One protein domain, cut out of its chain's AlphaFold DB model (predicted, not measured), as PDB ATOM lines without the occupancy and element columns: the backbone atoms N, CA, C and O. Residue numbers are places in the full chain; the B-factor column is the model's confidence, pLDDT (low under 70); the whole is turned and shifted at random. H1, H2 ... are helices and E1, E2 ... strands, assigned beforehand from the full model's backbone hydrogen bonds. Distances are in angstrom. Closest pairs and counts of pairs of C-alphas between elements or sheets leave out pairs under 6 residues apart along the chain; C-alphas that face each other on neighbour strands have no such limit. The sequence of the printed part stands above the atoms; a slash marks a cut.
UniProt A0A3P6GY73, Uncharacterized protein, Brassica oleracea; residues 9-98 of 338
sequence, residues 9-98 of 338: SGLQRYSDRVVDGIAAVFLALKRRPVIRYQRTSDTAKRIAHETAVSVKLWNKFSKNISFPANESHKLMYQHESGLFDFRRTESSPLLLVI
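Overview. This is residues 9 to 98 of the 338 residues of an uncharacterized protein of Brassica oleracea (UniProt A0A3P6GY73). Two long helices, H1 and H2, cross as an X, with a small two-stranded sheet, E1 and E2, beside residues 43 to 52 of H2. A long link, residues 61 to 93, joins H2 to E2; its residues 64 to 72 stick out. The 90 printed residues hold H1, E1, H2, E2 in that order, mostly helix, with a parallel sheet E1-E2; the whole is compact, radius of gyration of the C-alphas 13.6 A, but flat, 38 by 37 by 20 A.

Arrangement. H1, residues 9 to 28, touches H2, residues 42 to 60, the same way at a steep tilt of 51 degrees; their closest C-alphas, of Val 19 and Thr 51, are 5.3 A apart. E1, residues 34 to 37, is parallel to E2, residues 94 to 97, at 23 degrees, with N 36 and O 95 at 2.8 A. E1, H2, E2 form a strand-helix-strand unit, parallel neighbour strands joined through a helix, with a left-handed crossover. The closest C-alphas of H2 and E2, of Ala 44 and Val 97, are 5.5 A apart. H1 and E2 are apart. Every O i to N i+4 pair in H1 and H2 is within hydrogen-bond range.

Along the chain. H1 is 28.8 A long from C-alpha 9 at (171.254, 215.771, 117.988), E1 10.3 A, H2 26.2 A, and E2 9.6 A to C-alpha 97 at (175.903, 202.569, 134.636).

Size, cuts and confidence. The farthest C-alphas, of Ser 9 and Glu 90, are 40.4 A apart. The printed part has no cut. The model's pLDDT is under 70 at residue 9 and residues 57 to 82.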
ATOM      1  N   SER A   9     169.862 215.515 118.376       69.38
ATOM      2  CA  SER A   9     171.254 215.771 117.988       69.38
ATOM      3  C   SER A   9     172.166 216.079 119.190       69.38
ATOM      4  O   SER A   9     173.290 215.581 119.276       69.38
ATOM      5  N   GLY A  10     171.667 216.838 120.169       73.69
ATOM      6  CA  GLY A  10     172.374 217.163 121.407       73.69
ATOM      7  C   GLY A  10     172.495 215.963 122.346       73.69
ATOM      8  O   GLY A  10     173.543 215.765 122.961       73.69
ATOM      9  N   LEU A  11     171.459 215.120 122.411       72.81
ATOM     10  CA  LEU A  11     171.484 213.896 123.216       72.81
ATOM     11  C   LEU A  11     172.482 212.870 122.662       72.81
ATOM     12  O   LEU A  11     173.151 212.188 123.441       72.81
ATOM     13  N   GLN A  12     172.614 212.782 121.334       78.62
ATOM     14  CA  GLN A  12     173.632 211.945 120.696       78.62
ATOM     15  C   GLN A  12     175.040 212.426 121.058       78.62
ATOM     16  O   GLN A  12     175.814 211.648 121.604       78.62
ATOM     17  N   ARG A  13     175.343 213.718 120.863       84.44
ATOM     18  CA  ARG A  13     176.662 214.288 121.201       84.44
ATOM     19  C   ARG A  13     177.042 214.075 122.665       84.44
ATOM     20  O   ARG A  13     178.203 213.820 122.975       84.44
ATOM     21  N   TYR A  14     176.068 214.189 123.569       85.06
ATOM     22  CA  TYR A  14     176.269 213.885 124.984       85.06
ATOM     23  C   TYR A  14     176.632 212.411 125.202       85.06
ATOM     24  O   TYR A  14     177.598 212.121 125.905       85.06
ATOM     25  N   SER A  15     175.881 211.495 124.588       85.31
ATOM     26  CA  SER A  15     176.111 210.051 124.724       85.31
ATOM     27  C   SER A  15     177.489 209.664 124.182       85.31
ATOM     28  O   SER A  15     178.249 209.014 124.897       85.31
ATOM     29  N   ASP A  16     177.864 210.182 123.008       84.62
ATOM     30  CA  ASP A  16     179.181 209.973 122.394       84.62
ATOM     31  C   ASP A  16     180.306 210.414 123.342       84.62
ATOM     32  O   ASP A  16     181.216 209.644 123.650       84.62
ATOM     33  N   ARG A  17     180.197 211.625 123.911       89.38
ATOM     34  CA  ARG A  17     181.197 212.148 124.851       89.38
ATOM     35  C   ARG A  17     181.338 211.279 126.102       89.38
ATOM     36  O   ARG A  17     182.453 211.110 126.601       89.38
ATOM     37  N   VAL A  18     180.227 210.764 126.627       91.56
ATOM     38  CA  VAL A  18     180.233 209.874 127.798       91.56
ATOM     39  C   VAL A  18     180.889 208.539 127.452       91.56
ATOM     40  O   VAL A  18     181.744 208.077 128.208       91.56
ATOM     41  N   VAL A  19     180.539 207.943 126.313       88.94
ATOM     42  CA  VAL A  19     181.106 206.672 125.842       88.94
ATOM     43  C   VAL A  19     182.613 206.791 125.625       88.94
ATOM     44  O   VAL A  19     183.359 205.945 126.124       88.94
ATOM     45  N   ASP A  20     183.076 207.862 124.979       86.94
ATOM     46  CA  ASP A  20     184.502 208.123 124.763       86.94
ATOM     47  C   ASP A  20     185.253 208.297 126.091       86.94
ATOM     48  O   ASP A  20     186.343 207.754 126.274       86.94
ATOM     49  N   GLY A  21     184.658 209.013 127.052       91.62
ATOM     50  CA  GLY A  21     185.226 209.179 128.391       91.62
ATOM     51  C   GLY A  21     185.347 207.854 129.147       91.62
ATOM     52  O   GLY A  21     186.397 207.560 129.719       91.62
ATOM     53  N   ILE A  22     184.302 207.021 129.110       91.88
ATOM     54  CA  ILE A  22     184.317 205.682 129.715       91.88
ATOM     55  C   ILE A  22     185.394 204.814 129.054       91.88
ATOM     56  O   ILE A  22     186.175 204.164 129.754       91.88
ATOM     57  N   ALA A  23     185.469 204.816 127.722       88.00
ATOM     58  CA  ALA A  23     186.481 204.069 126.985       88.00
ATOM     59  C   ALA A  23     187.897 204.517 127.375       88.00
ATOM     60  O   ALA A  23     188.721 203.670 127.720       88.00
ATOM     61  N   ALA A  24     188.155 205.827 127.420       89.75
ATOM     62  CA  ALA A  24     189.444 206.389 127.817       89.75
ATOM     63  C   ALA A  24     189.875 205.941 129.225       89.75
ATOM     64  O   ALA A  24     191.032 205.569 129.420       89.75
ATOM     65  N   VAL A  25     188.949 205.899 130.191       92.25
ATOM     66  CA  VAL A  25     189.230 205.398 131.550       92.25
ATOM     67  C   VAL A  25     189.677 203.936 131.518       92.25
ATOM     68  O   VAL A  25     190.698 203.584 132.108       92.25
ATOM     69  N   PHE A  26     188.954 203.066 130.813       88.75
ATOM     70  CA  PHE A  26     189.302 201.644 130.768       88.75
ATOM     71  C   PHE A  26     190.568 201.347 129.955       88.75
ATOM     72  O   PHE A  26     191.309 200.424 130.308       88.75
ATOM     73  N   LEU A  27     190.859 202.154 128.933       88.00
ATOM     74  CA  LEU A  27     192.134 202.129 128.217       88.00
ATOM     75  C   LEU A  27     193.295 202.533 129.132       88.00
ATOM     76  O   LEU A  27     194.290 201.811 129.201       88.00
ATOM     77  N   ALA A  28     193.150 203.623 129.892       90.81
ATOM     78  CA  ALA A  28     194.166 204.081 130.841       90.81
ATOM     79  C   ALA A  28     194.445 203.033 131.932       90.81
ATOM     80  O   ALA A  28     195.596 202.792 132.296       90.81
ATOM     81  N   LEU A  29     193.398 202.351 132.403       90.31
ATOM     82  CA  LEU A  29     193.511 201.260 133.372       90.31
ATOM     83  C   LEU A  29     194.013 199.944 132.756       90.31
ATOM     84  O   LEU A  29     194.342 199.020 133.502       90.31
ATOM     85  N   LYS A  30     194.070 199.835 131.422       88.50
ATOM     86  CA  LYS A  30     194.364 198.598 130.677       88.50
ATOM     87  C   LYS A  30     193.464 197.435 131.097       88.50
ATOM     88  O   LYS A  30     193.923 196.321 131.368       88.50
ATOM     89  N   ARG A  31     192.167 197.709 131.224       86.44
ATOM     90  CA  ARG A  31     191.171 196.753 131.714       86.44
ATOM     91  C   ARG A  31     189.959 196.682 130.801       86.44
ATOM     92  O   ARG A  31     189.503 197.686 130.275       86.44
ATOM     93  N   ARG A  32     189.373 195.488 130.692       84.06
ATOM     94  CA  ARG A  32     188.107 195.274 129.986       84.06
ATOM     95  C   ARG A  32     186.963 195.071 130.984       84.06
ATOM     96  O   ARG A  32     187.000 194.075 131.704       84.06
ATOM     97  N   PRO A  33     185.949 195.950 131.019       88.94
ATOM     98  CA  PRO A  33     184.851 195.802 131.960       88.94
ATOM     99  C   PRO A  33     183.792 194.795 131.504       88.94
ATOM    100  O   PRO A  33     183.483 194.672 130.316       88.94
ATOM    101  N   VAL A  34     183.162 194.148 132.480       88.81
ATOM    102  CA  VAL A  34     181.788 193.647 132.388       88.81
ATOM    103  C   VAL A  34     180.865 194.840 132.594       88.81
ATOM    104  O   VAL A  34     181.055 195.602 133.535       88.81
ATOM    105  N   ILE A  35     179.882 195.024 131.718       90.88
ATOM    106  CA  ILE A  35     179.000 196.194 131.754       90.88
ATOM    107  C   ILE A  35     177.644 195.772 132.308       90.88
ATOM    108  O   ILE A  35     176.995 194.883 131.757       90.88
ATOM    109  N   ARG A  36     177.215 196.433 133.380       91.56
ATOM    110  CA  ARG A  36     175.860 196.373 133.930       91.56
ATOM    111  C   ARG A  36     175.261 197.771 133.935       91.56
ATOM    112  O   ARG A  36     175.984 198.763 134.008       91.56
ATOM    113  N   TYR A  37     173.943 197.855 133.857       91.75
ATOM    114  CA  TYR A  37     173.237 199.126 133.855       91.75
ATOM    115  C   TYR A  37     171.915 199.007 134.594       91.75
ATOM    116  O   TYR A  37     171.321 197.932 134.628       91.75
ATOM    117  N   GLN A  38     171.456 200.128 135.137       89.12
ATOM    118  CA  GLN A  38     170.166 200.223 135.795       89.12
ATOM    119  C   GLN A  38     169.029 200.035 134.786       89.12
ATOM    120  O   GLN A  38     168.885 200.820 133.840       89.12
ATOM    121  N   ARG A  39     168.192 199.017 134.993       86.25
ATOM    122  CA  ARG A  39     167.171 198.611 134.009       86.25
ATOM    123  C   ARG A  39     166.111 199.678 133.729       86.25
ATOM    124  O   ARG A  39     165.636 199.778 132.600       86.25
ATOM    125  N   THR A  40     165.722 200.443 134.744       85.69
ATOM    126  CA  THR A  40     164.658 201.461 134.666       85.69
ATOM    127  C   THR A  40     165.086 202.727 133.921       85.69
ATOM    128  O   THR A  40     164.245 203.576 133.624       85.69
ATOM    129  N   SER A  41     166.373 202.863 133.578       87.75
ATOM    130  CA  SER A  41     166.890 204.016 132.849       87.75
ATOM    131  C   SER A  41     167.228 203.678 131.399       87.75
ATOM    132  O   SER A  41     168.230 203.027 131.099       87.75
ATOM    133  N   ASP A  42     166.431 204.224 130.477       87.69
ATOM    134  CA  ASP A  42     166.720 204.166 129.040       87.69
ATOM    135  C   ASP A  42     168.062 204.825 128.692       87.69
ATOM    136  O   ASP A  42     168.796 204.327 127.839       87.69
ATOM    137  N   THR A  43     168.424 205.910 129.385       88.25
ATOM    138  CA  THR A  43     169.713 206.592 129.212       88.25
ATOM    139  C   THR A  43     170.871 205.693 129.640       88.25
ATOM    140  O   THR A  43     171.836 205.544 128.890       88.25
ATOM    141  N   ALA A  44     170.770 205.050 130.809       90.50
ATOM    142  CA  ALA A  44     171.801 204.133 131.294       90.50
ATOM    143  C   ALA A  44     171.956 202.929 130.357       90.50
ATOM    144  O   ALA A  44     173.074 202.565 129.992       90.50
ATOM    145  N   LYS A  45     170.832 202.360 129.904       90.38
ATOM    146  CA  LYS A  45     170.803 201.273 128.920       90.38
ATOM    147  C   LYS A  45     171.478 201.673 127.609       90.38
ATOM    148  O   LYS A  45     172.282 200.908 127.081       90.38
ATOM    149  N   ARG A  46     171.173 202.866 127.092       88.75
ATOM    150  CA  ARG A  46     171.775 203.397 125.866       88.75
ATOM    151  C   ARG A  46     173.288 203.544 126.002       88.75
ATOM    152  O   ARG A  46     174.011 202.953 125.206       88.75
ATOM    153  N   ILE A  47     173.759 204.239 127.040       91.06
ATOM    154  CA  ILE A  47     175.196 204.435 127.303       91.06
ATOM    155  C   ILE A  47     175.905 203.084 127.448       91.06
ATOM    156  O   ILE A  47     176.976 202.878 126.876       91.06
ATOM    157  N   ALA A  48     175.308 202.134 128.169       89.88
ATOM    158  CA  ALA A  48     175.876 200.804 128.356       89.88
ATOM    159  C   ALA A  48     175.975 200.013 127.044       89.88
ATOM    160  O   ALA A  48     177.001 199.382 126.785       89.88
ATOM    161  N   HIS A  49     174.940 200.057 126.200       87.62
ATOM    162  CA  HIS A  49     174.957 199.425 124.882       87.62
ATOM    163  C   HIS A  49     175.987 200.068 123.948       87.62
ATOM    164  O   HIS A  49     176.769 199.343 123.335       87.62
ATOM    165  N   GLU A  50     176.028 201.398 123.861       86.44
ATOM    166  CA  GLU A  50     176.990 202.123 123.021       86.44
ATOM    167  C   GLU A  50     178.433 201.880 123.492       86.44
ATOM    168  O   GLU A  50     179.302 201.572 122.676       86.44
ATOM    169  N   THR A  51     178.675 201.858 124.807       86.44
ATOM    170  CA  THR A  51     179.973 201.473 125.391       86.44
ATOM    171  C   THR A  51     180.331 200.027 125.050       86.44
ATOM    172  O   THR A  51     181.455 199.740 124.644       86.44
ATOM    173  N   ALA A  52     179.382 199.092 125.171       84.38
ATOM    174  CA  ALA A  52     179.608 197.690 124.830       84.38
ATOM    175  C   ALA A  52     179.937 197.509 123.343       84.38
ATOM    176  O   ALA A  52     180.791 196.687 123.004       84.38
ATOM    177  N   VAL A  53     179.266 198.255 122.459       80.88
ATOM    178  CA  VAL A  53     179.552 198.282 121.021       80.88
ATOM    179  C   VAL A  53     180.937 198.859 120.775       80.88
ATOM    180  O   VAL A  53     181.721 198.193 120.107       80.88
ATOM    181  N   SER A  54     181.262 200.015 121.360       76.06
ATOM    182  CA  SER A  54     182.582 200.644 121.272       76.06
ATOM    183  C   SER A  54     183.666 199.635 121.664       76.06
ATOM    184  O   SER A  54     184.424 199.193 120.802       76.06
ATOM    185  N   VAL A  55     183.649 199.112 122.898       73.12
ATOM    186  CA  VAL A  55     184.621 198.114 123.401       73.12
ATOM    187  C   VAL A  55     184.705 196.866 122.507       73.12
ATOM    188  O   VAL A  55     185.794 196.333 122.282       73.12
ATOM    189  N   LYS A  56     183.575 196.377 121.973       71.94
ATOM    190  CA  LYS A  56     183.565 195.237 121.039       71.94
ATOM    191  C   LYS A  56     184.207 195.577 119.695       71.94
ATOM    192  O   LYS A  56     184.910 194.718 119.172       71.94
ATOM    193  N   LEU A  57     183.962 196.762 119.136       65.19
ATOM    194  CA  LEU A  57     184.555 197.204 117.870       65.19
ATOM    195  C   LEU A  57     186.075 197.312 117.998       65.19
ATOM    196  O   LEU A  57     186.775 196.695 117.194       65.19
ATOM    197  N   TRP A  58     186.573 197.938 119.072       59.28
ATOM    198  CA  TRP A  58     188.009 197.972 119.381       59.28
ATOM    199  C   TRP A  58     188.615 196.570 119.465       59.28
ATOM    200  O   TRP A  58     189.715 196.336 118.983       59.28
ATOM    201  N   ASN A  59     187.900 195.604 120.045       56.94
ATOM    202  CA  ASN A  59     188.405 194.239 120.192       56.94
ATOM    203  C   ASN A  59     188.323 193.409 118.892       56.94
ATOM    204  O   ASN A  59     189.166 192.554 118.633       56.94
ATOM    205  N   LYS A  60     187.284 193.608 118.071       53.50
ATOM    206  CA  LYS A  60     186.985 192.747 116.913       53.50
ATOM    207  C   LYS A  60     187.803 193.101 115.671       53.50
ATOM    208  O   LYS A  60     188.065 192.213 114.866       53.50
ATOM    209  N   PHE A  61     188.275 194.339 115.546       51.88
ATOM    210  CA  PHE A  61     189.123 194.749 114.422       51.88
ATOM    211  C   PHE A  61     190.527 194.101 114.408       51.88
ATOM    212  O   PHE A  61     191.254 194.262 113.439       51.88
ATOM    213  N   SER A  62     190.885 193.294 115.417       46.16
ATOM    214  CA  SER A  62     192.050 192.387 115.379       46.16
ATOM    215  C   SER A  62     191.889 191.233 114.361       46.16
ATOM    216  O   SER A  62     192.866 190.596 113.973       46.16
ATOM    217  N   LYS A  63     190.663 190.943 113.888       45.38
ATOM    218  CA  LYS A  63     190.389 189.839 112.949       45.38
ATOM    219  C   LYS A  63     189.532 190.310 111.769       45.38
ATOM    220  O   LYS A  63     188.326 190.475 111.920       45.38
ATOM    221  N   ASN A  64     190.179 190.497 110.615       41.28
ATOM    222  CA  ASN A  64     189.639 190.813 109.280       41.28
ATOM    223  C   ASN A  64     188.169 190.403 109.038       41.28
ATOM    224  O   ASN A  64     187.907 189.306 108.545       41.28
ATOM    225  N   ILE A  65     187.208 191.289 109.321       44.31
ATOM    226  CA  ILE A  65     185.813 191.157 108.868       44.31
ATOM    227  C   ILE A  65     185.293 192.548 108.479       44.31
ATOM    228  O   ILE A  65     185.146 193.418 109.338       44.31
ATOM    229  N   SER A  66     184.988 192.739 107.193       39.94
ATOM    230  CA  SER A  66     184.331 193.940 106.655       39.94
ATOM    231  C   SER A  66     182.861 194.024 107.081       39.94
ATOM    232  O   SER A  66     182.141 193.028 107.044       39.94
ATOM    233  N   PHE A  67     182.400 195.232 107.418       47.41
ATOM    234  CA  PHE A  67     180.989 195.565 107.647       47.41
ATOM    235  C   PHE A  67     180.540 196.686 106.690       47.41
ATOM    236  O   PHE A  67     181.369 197.510 106.303       47.41
ATOM    237  N   PRO A  68     179.250 196.735 106.300       40.75
ATOM    238  CA  PRO A  68     178.730 197.728 105.361       40.75
ATOM    239  C   PRO A  68     178.768 199.157 105.931       40.75
ATOM    240  O   PRO A  68     178.444 199.403 107.093       40.75
ATOM    241  N   ALA A  69     179.179 200.094 105.076       42.75
ATOM    242  CA  ALA A  69     179.650 201.439 105.395       42.75
ATOM    243  C   ALA A  69     178.540 202.508 105.485       42.75
ATOM    244  O   ALA A  69     178.642 203.549 104.843       42.75
ATOM    245  N   ASN A  70     177.494 202.286 106.289       42.19
ATOM    246  CA  ASN A  70     176.351 203.217 106.346       42.19
ATOM    247  C   ASN A  70     176.172 203.944 107.694       42.19
ATOM    248  O   ASN A  70     175.066 204.362 108.015       42.19
ATOM    249  N   GLU A  71     177.236 204.141 108.479       44.53
ATOM    250  CA  GLU A  71     177.204 205.026 109.658       44.53
ATOM    251  C   GLU A  71     178.505 205.832 109.771       44.53
ATOM    252  O   GLU A  71     179.515 205.371 110.304       44.53
ATOM    253  N   SER A  72     178.470 207.070 109.282       42.22
ATOM    254  CA  SER A  72     179.608 207.995 109.181       42.22
ATOM    255  C   SER A  72     180.196 208.451 110.529       42.22
ATOM    256  O   SER A  72     181.192 209.163 110.548       42.22
ATOM    257  N   HIS A  73     179.632 208.024 111.664       42.50
ATOM    258  CA  HIS A  73     180.155 208.302 113.010       42.50
ATOM    259  C   HIS A  73     181.082 207.195 113.556       42.50
ATOM    260  O   HIS A  73     181.679 207.358 114.616       42.50
ATOM    261  N   LYS A  74     181.271 206.082 112.829       47.84
ATOM    262  CA  LYS A  74     182.169 204.974 113.223       47.84
ATOM    263  C   LYS A  74     183.609 205.086 112.708       47.84
ATOM    264  O   LYS A  74     184.388 204.161 112.916       47.84
ATOM    265  N   LEU A  75     183.982 206.187 112.057       42.53
ATOM    266  CA  LEU A  75     185.286 206.329 111.391       42.53
ATOM    267  C   LEU A  75     186.476 206.411 112.366       42.53
ATOM    268  O   LEU A  75     187.551 205.923 112.036       42.53
ATOM    269  N   MET A  76     186.294 206.922 113.591       41.38
ATOM    270  CA  MET A  76     187.377 206.928 114.594       41.38
ATOM    271  C   MET A  76     187.702 205.508 115.096       41.38
ATOM    272  O   MET A  76     188.858 205.169 115.320       41.38
ATOM    273  N   TYR A  77     186.691 204.635 115.165       44.22
ATOM    274  CA  TYR A  77     186.819 203.235 115.586       44.22
ATOM    275  C   TYR A  77     187.436 202.311 114.523       44.22
ATOM    276  O   TYR A  77     187.715 201.150 114.818       44.22
ATOM    277  N   GLN A  78     187.619 202.789 113.288       44.97
ATOM    278  CA  GLN A  78     188.183 201.993 112.193       44.97
ATOM    279  C   GLN A  78     189.715 201.968 112.187       44.97
ATOM    280  O   GLN A  78     190.293 201.050 111.610       44.97
ATOM    281  N   HIS A  79     190.379 202.936 112.826       44.91
ATOM    282  CA  HIS A  79     191.836 203.081 112.733       44.91
ATOM    283  C   HIS A  79     192.626 202.392 113.853       44.91
ATOM    284  O   HIS A  79     193.815 202.140 113.681       44.91
ATOM    285  N   GLU A  80     191.997 202.041 114.974       53.84
ATOM    286  CA  GLU A  80     192.712 201.596 116.176       53.84
ATOM    287  C   GLU A  80     192.234 200.208 116.643       53.84
ATOM    288  O   GLU A  80     191.629 200.001 117.695       53.84
ATOM    289  N   SER A  81     192.497 199.201 115.814       57.09
ATOM    290  CA  SER A  81     192.195 197.802 116.112       57.09
ATOM    291  C   SER A  81     192.996 197.266 117.308       57.09
ATOM    292  O   SER A  81     194.215 197.413 117.349       57.09
ATOM    293  N   GLY A  82     192.349 196.557 118.235       66.00
ATOM    294  CA  GLY A  82     193.008 195.787 119.296       66.00
ATOM    295  C   GLY A  82     193.308 196.544 120.593       66.00
ATOM    296  O   GLY A  82     193.904 195.953 121.488       66.00
ATOM    297  N   LEU A  83     192.868 197.801 120.763       74.81
ATOM    298  CA  LEU A  83     193.197 198.573 121.977       74.81
ATOM    299  C   LEU A  83     192.718 197.943 123.294       74.81
ATOM    300  O   LEU A  83     193.267 198.248 124.346       74.81
ATOM    301  N   PHE A  84     191.704 197.075 123.247       76.94
ATOM    302  CA  PHE A  84     191.171 196.369 124.415       76.94
ATOM    303  C   PHE A  84     191.639 194.908 124.528       76.94
ATOM    304  O   PHE A  84     191.076 194.152 125.330       76.94
ATOM    305  N   ASP A  85     192.652 194.493 123.759       78.25
ATOM    306  CA  ASP A  85     193.240 193.148 123.836       78.25
ATOM    307  C   ASP A  85     194.219 193.034 125.017       78.25
ATOM    308  O   ASP A  85     195.432 192.870 124.886       78.25
ATOM    309  N   PHE A  86     193.677 193.201 126.221       81.69
ATOM    310  CA  PHE A  86     194.428 193.083 127.462       81.69
ATOM    311  C   PHE A  86     194.470 191.632 127.942       81.69
ATOM    312  O   PHE A  86     193.529 190.854 127.751       81.69
ATOM    313  N   ARG A  87     195.540 191.279 128.665       78.44
ATOM    314  CA  ARG A  87     195.645 189.976 129.330       78.44
ATOM    315  C   ARG A  87     194.431 189.758 130.235       78.44
ATOM    316  O   ARG A  87     194.084 190.619 131.044       78.44
ATOM    317  N   ARG A  88     193.808 188.583 130.123       74.75
ATOM    318  CA  ARG A  88     192.709 188.192 131.013       74.75
ATOM    319  C   ARG A  88     193.205 188.159 132.455       74.75
ATOM    320  O   ARG A  88     194.248 187.574 132.737       74.75
ATOM    321  N   THR A  89     192.445 188.781 133.346       76.31
ATOM    322  CA  THR A  89     192.692 188.769 134.789       76.31
ATOM    323  C   THR A  89     191.658 187.914 135.504       76.31
ATOM    324  O   THR A  89     190.569 187.707 134.974       76.31
ATOM    325  N   GLU A  90     192.006 187.403 136.690       74.88
ATOM    326  CA  GLU A  90     191.138 186.507 137.474       74.88
ATOM    327  C   GLU A  90     189.789 187.152 137.807       74.88
ATOM    328  O   GLU A  90     188.744 186.519 137.682       74.88
ATOM    329  N   SER A  91     189.801 188.443 138.146       79.25
ATOM    330  CA  SER A  91     188.600 189.261 138.282       79.25
ATOM    331  C   SER A  91     188.439 190.183 137.074       79.25
ATOM    332  O   SER A  91     189.376 190.868 136.647       79.25
ATOM    333  N   SER A  92     187.233 190.196 136.504       82.44
ATOM    334  CA  SER A  92     186.857 191.181 135.490       82.44
ATOM    335  C   SER A  92     186.309 192.431 136.186       82.44
ATOM    336  O   SER A  92     185.433 192.295 137.042       82.44
ATOM    337  N   PRO A  93     186.791 193.641 135.852       89.81
ATOM    338  CA  PRO A  93     186.238 194.865 136.415       89.81
ATOM    339  C   PRO A  93     184.776 195.032 136.009       89.81
ATOM    340  O   PRO A  93     184.379 194.628 134.920       89.81
ATOM    341  N   LEU A  94     183.983 195.654 136.873       90.69
ATOM    342  CA  LEU A  94     182.576 195.943 136.622       90.69
ATOM    343  C   LEU A  94     182.411 197.433 136.309       90.69
ATOM    344  O   LEU A  94     182.758 198.278 137.130       90.69
ATOM    345  N   LEU A  95     181.850 197.749 135.145       93.44
ATOM    346  CA  LEU A  95     181.263 199.052 134.858       93.44
ATOM    347  C   LEU A  95     179.777 198.984 135.199       93.44
ATOM    348  O   LEU A  95     179.032 198.262 134.538       93.44
ATOM    349  N   LEU A  96     179.352 199.746 136.203       93.44
ATOM    350  CA  LEU A  96     177.943 199.919 136.537       93.44
ATOM    351  C   LEU A  96     177.468 201.300 136.070       93.44
ATOM    352  O   LEU A  96     177.929 202.318 136.580       93.44
ATOM    353  N   VAL A  97     176.533 201.333 135.120       92.94
ATOM    354  CA  VAL A  97     175.903 202.569 134.636       92.94
ATOM    355  C   VAL A  97     174.595 202.795 135.394       92.94
ATOM    356  O   VAL A  97     173.626 202.060 135.205       92.94
ATOM    357  N   ILE A  98     174.568 203.811 136.250       90.94
ATOM    358  CA  ILE A  98     173.395 204.192 137.047       90.94
ATOM    359  C   ILE A  98     172.861 205.556 136.634       90.94
ATOM    360  O   ILE A  98     173.588 206.388 136.089       90.94
TER     361      ILE A  98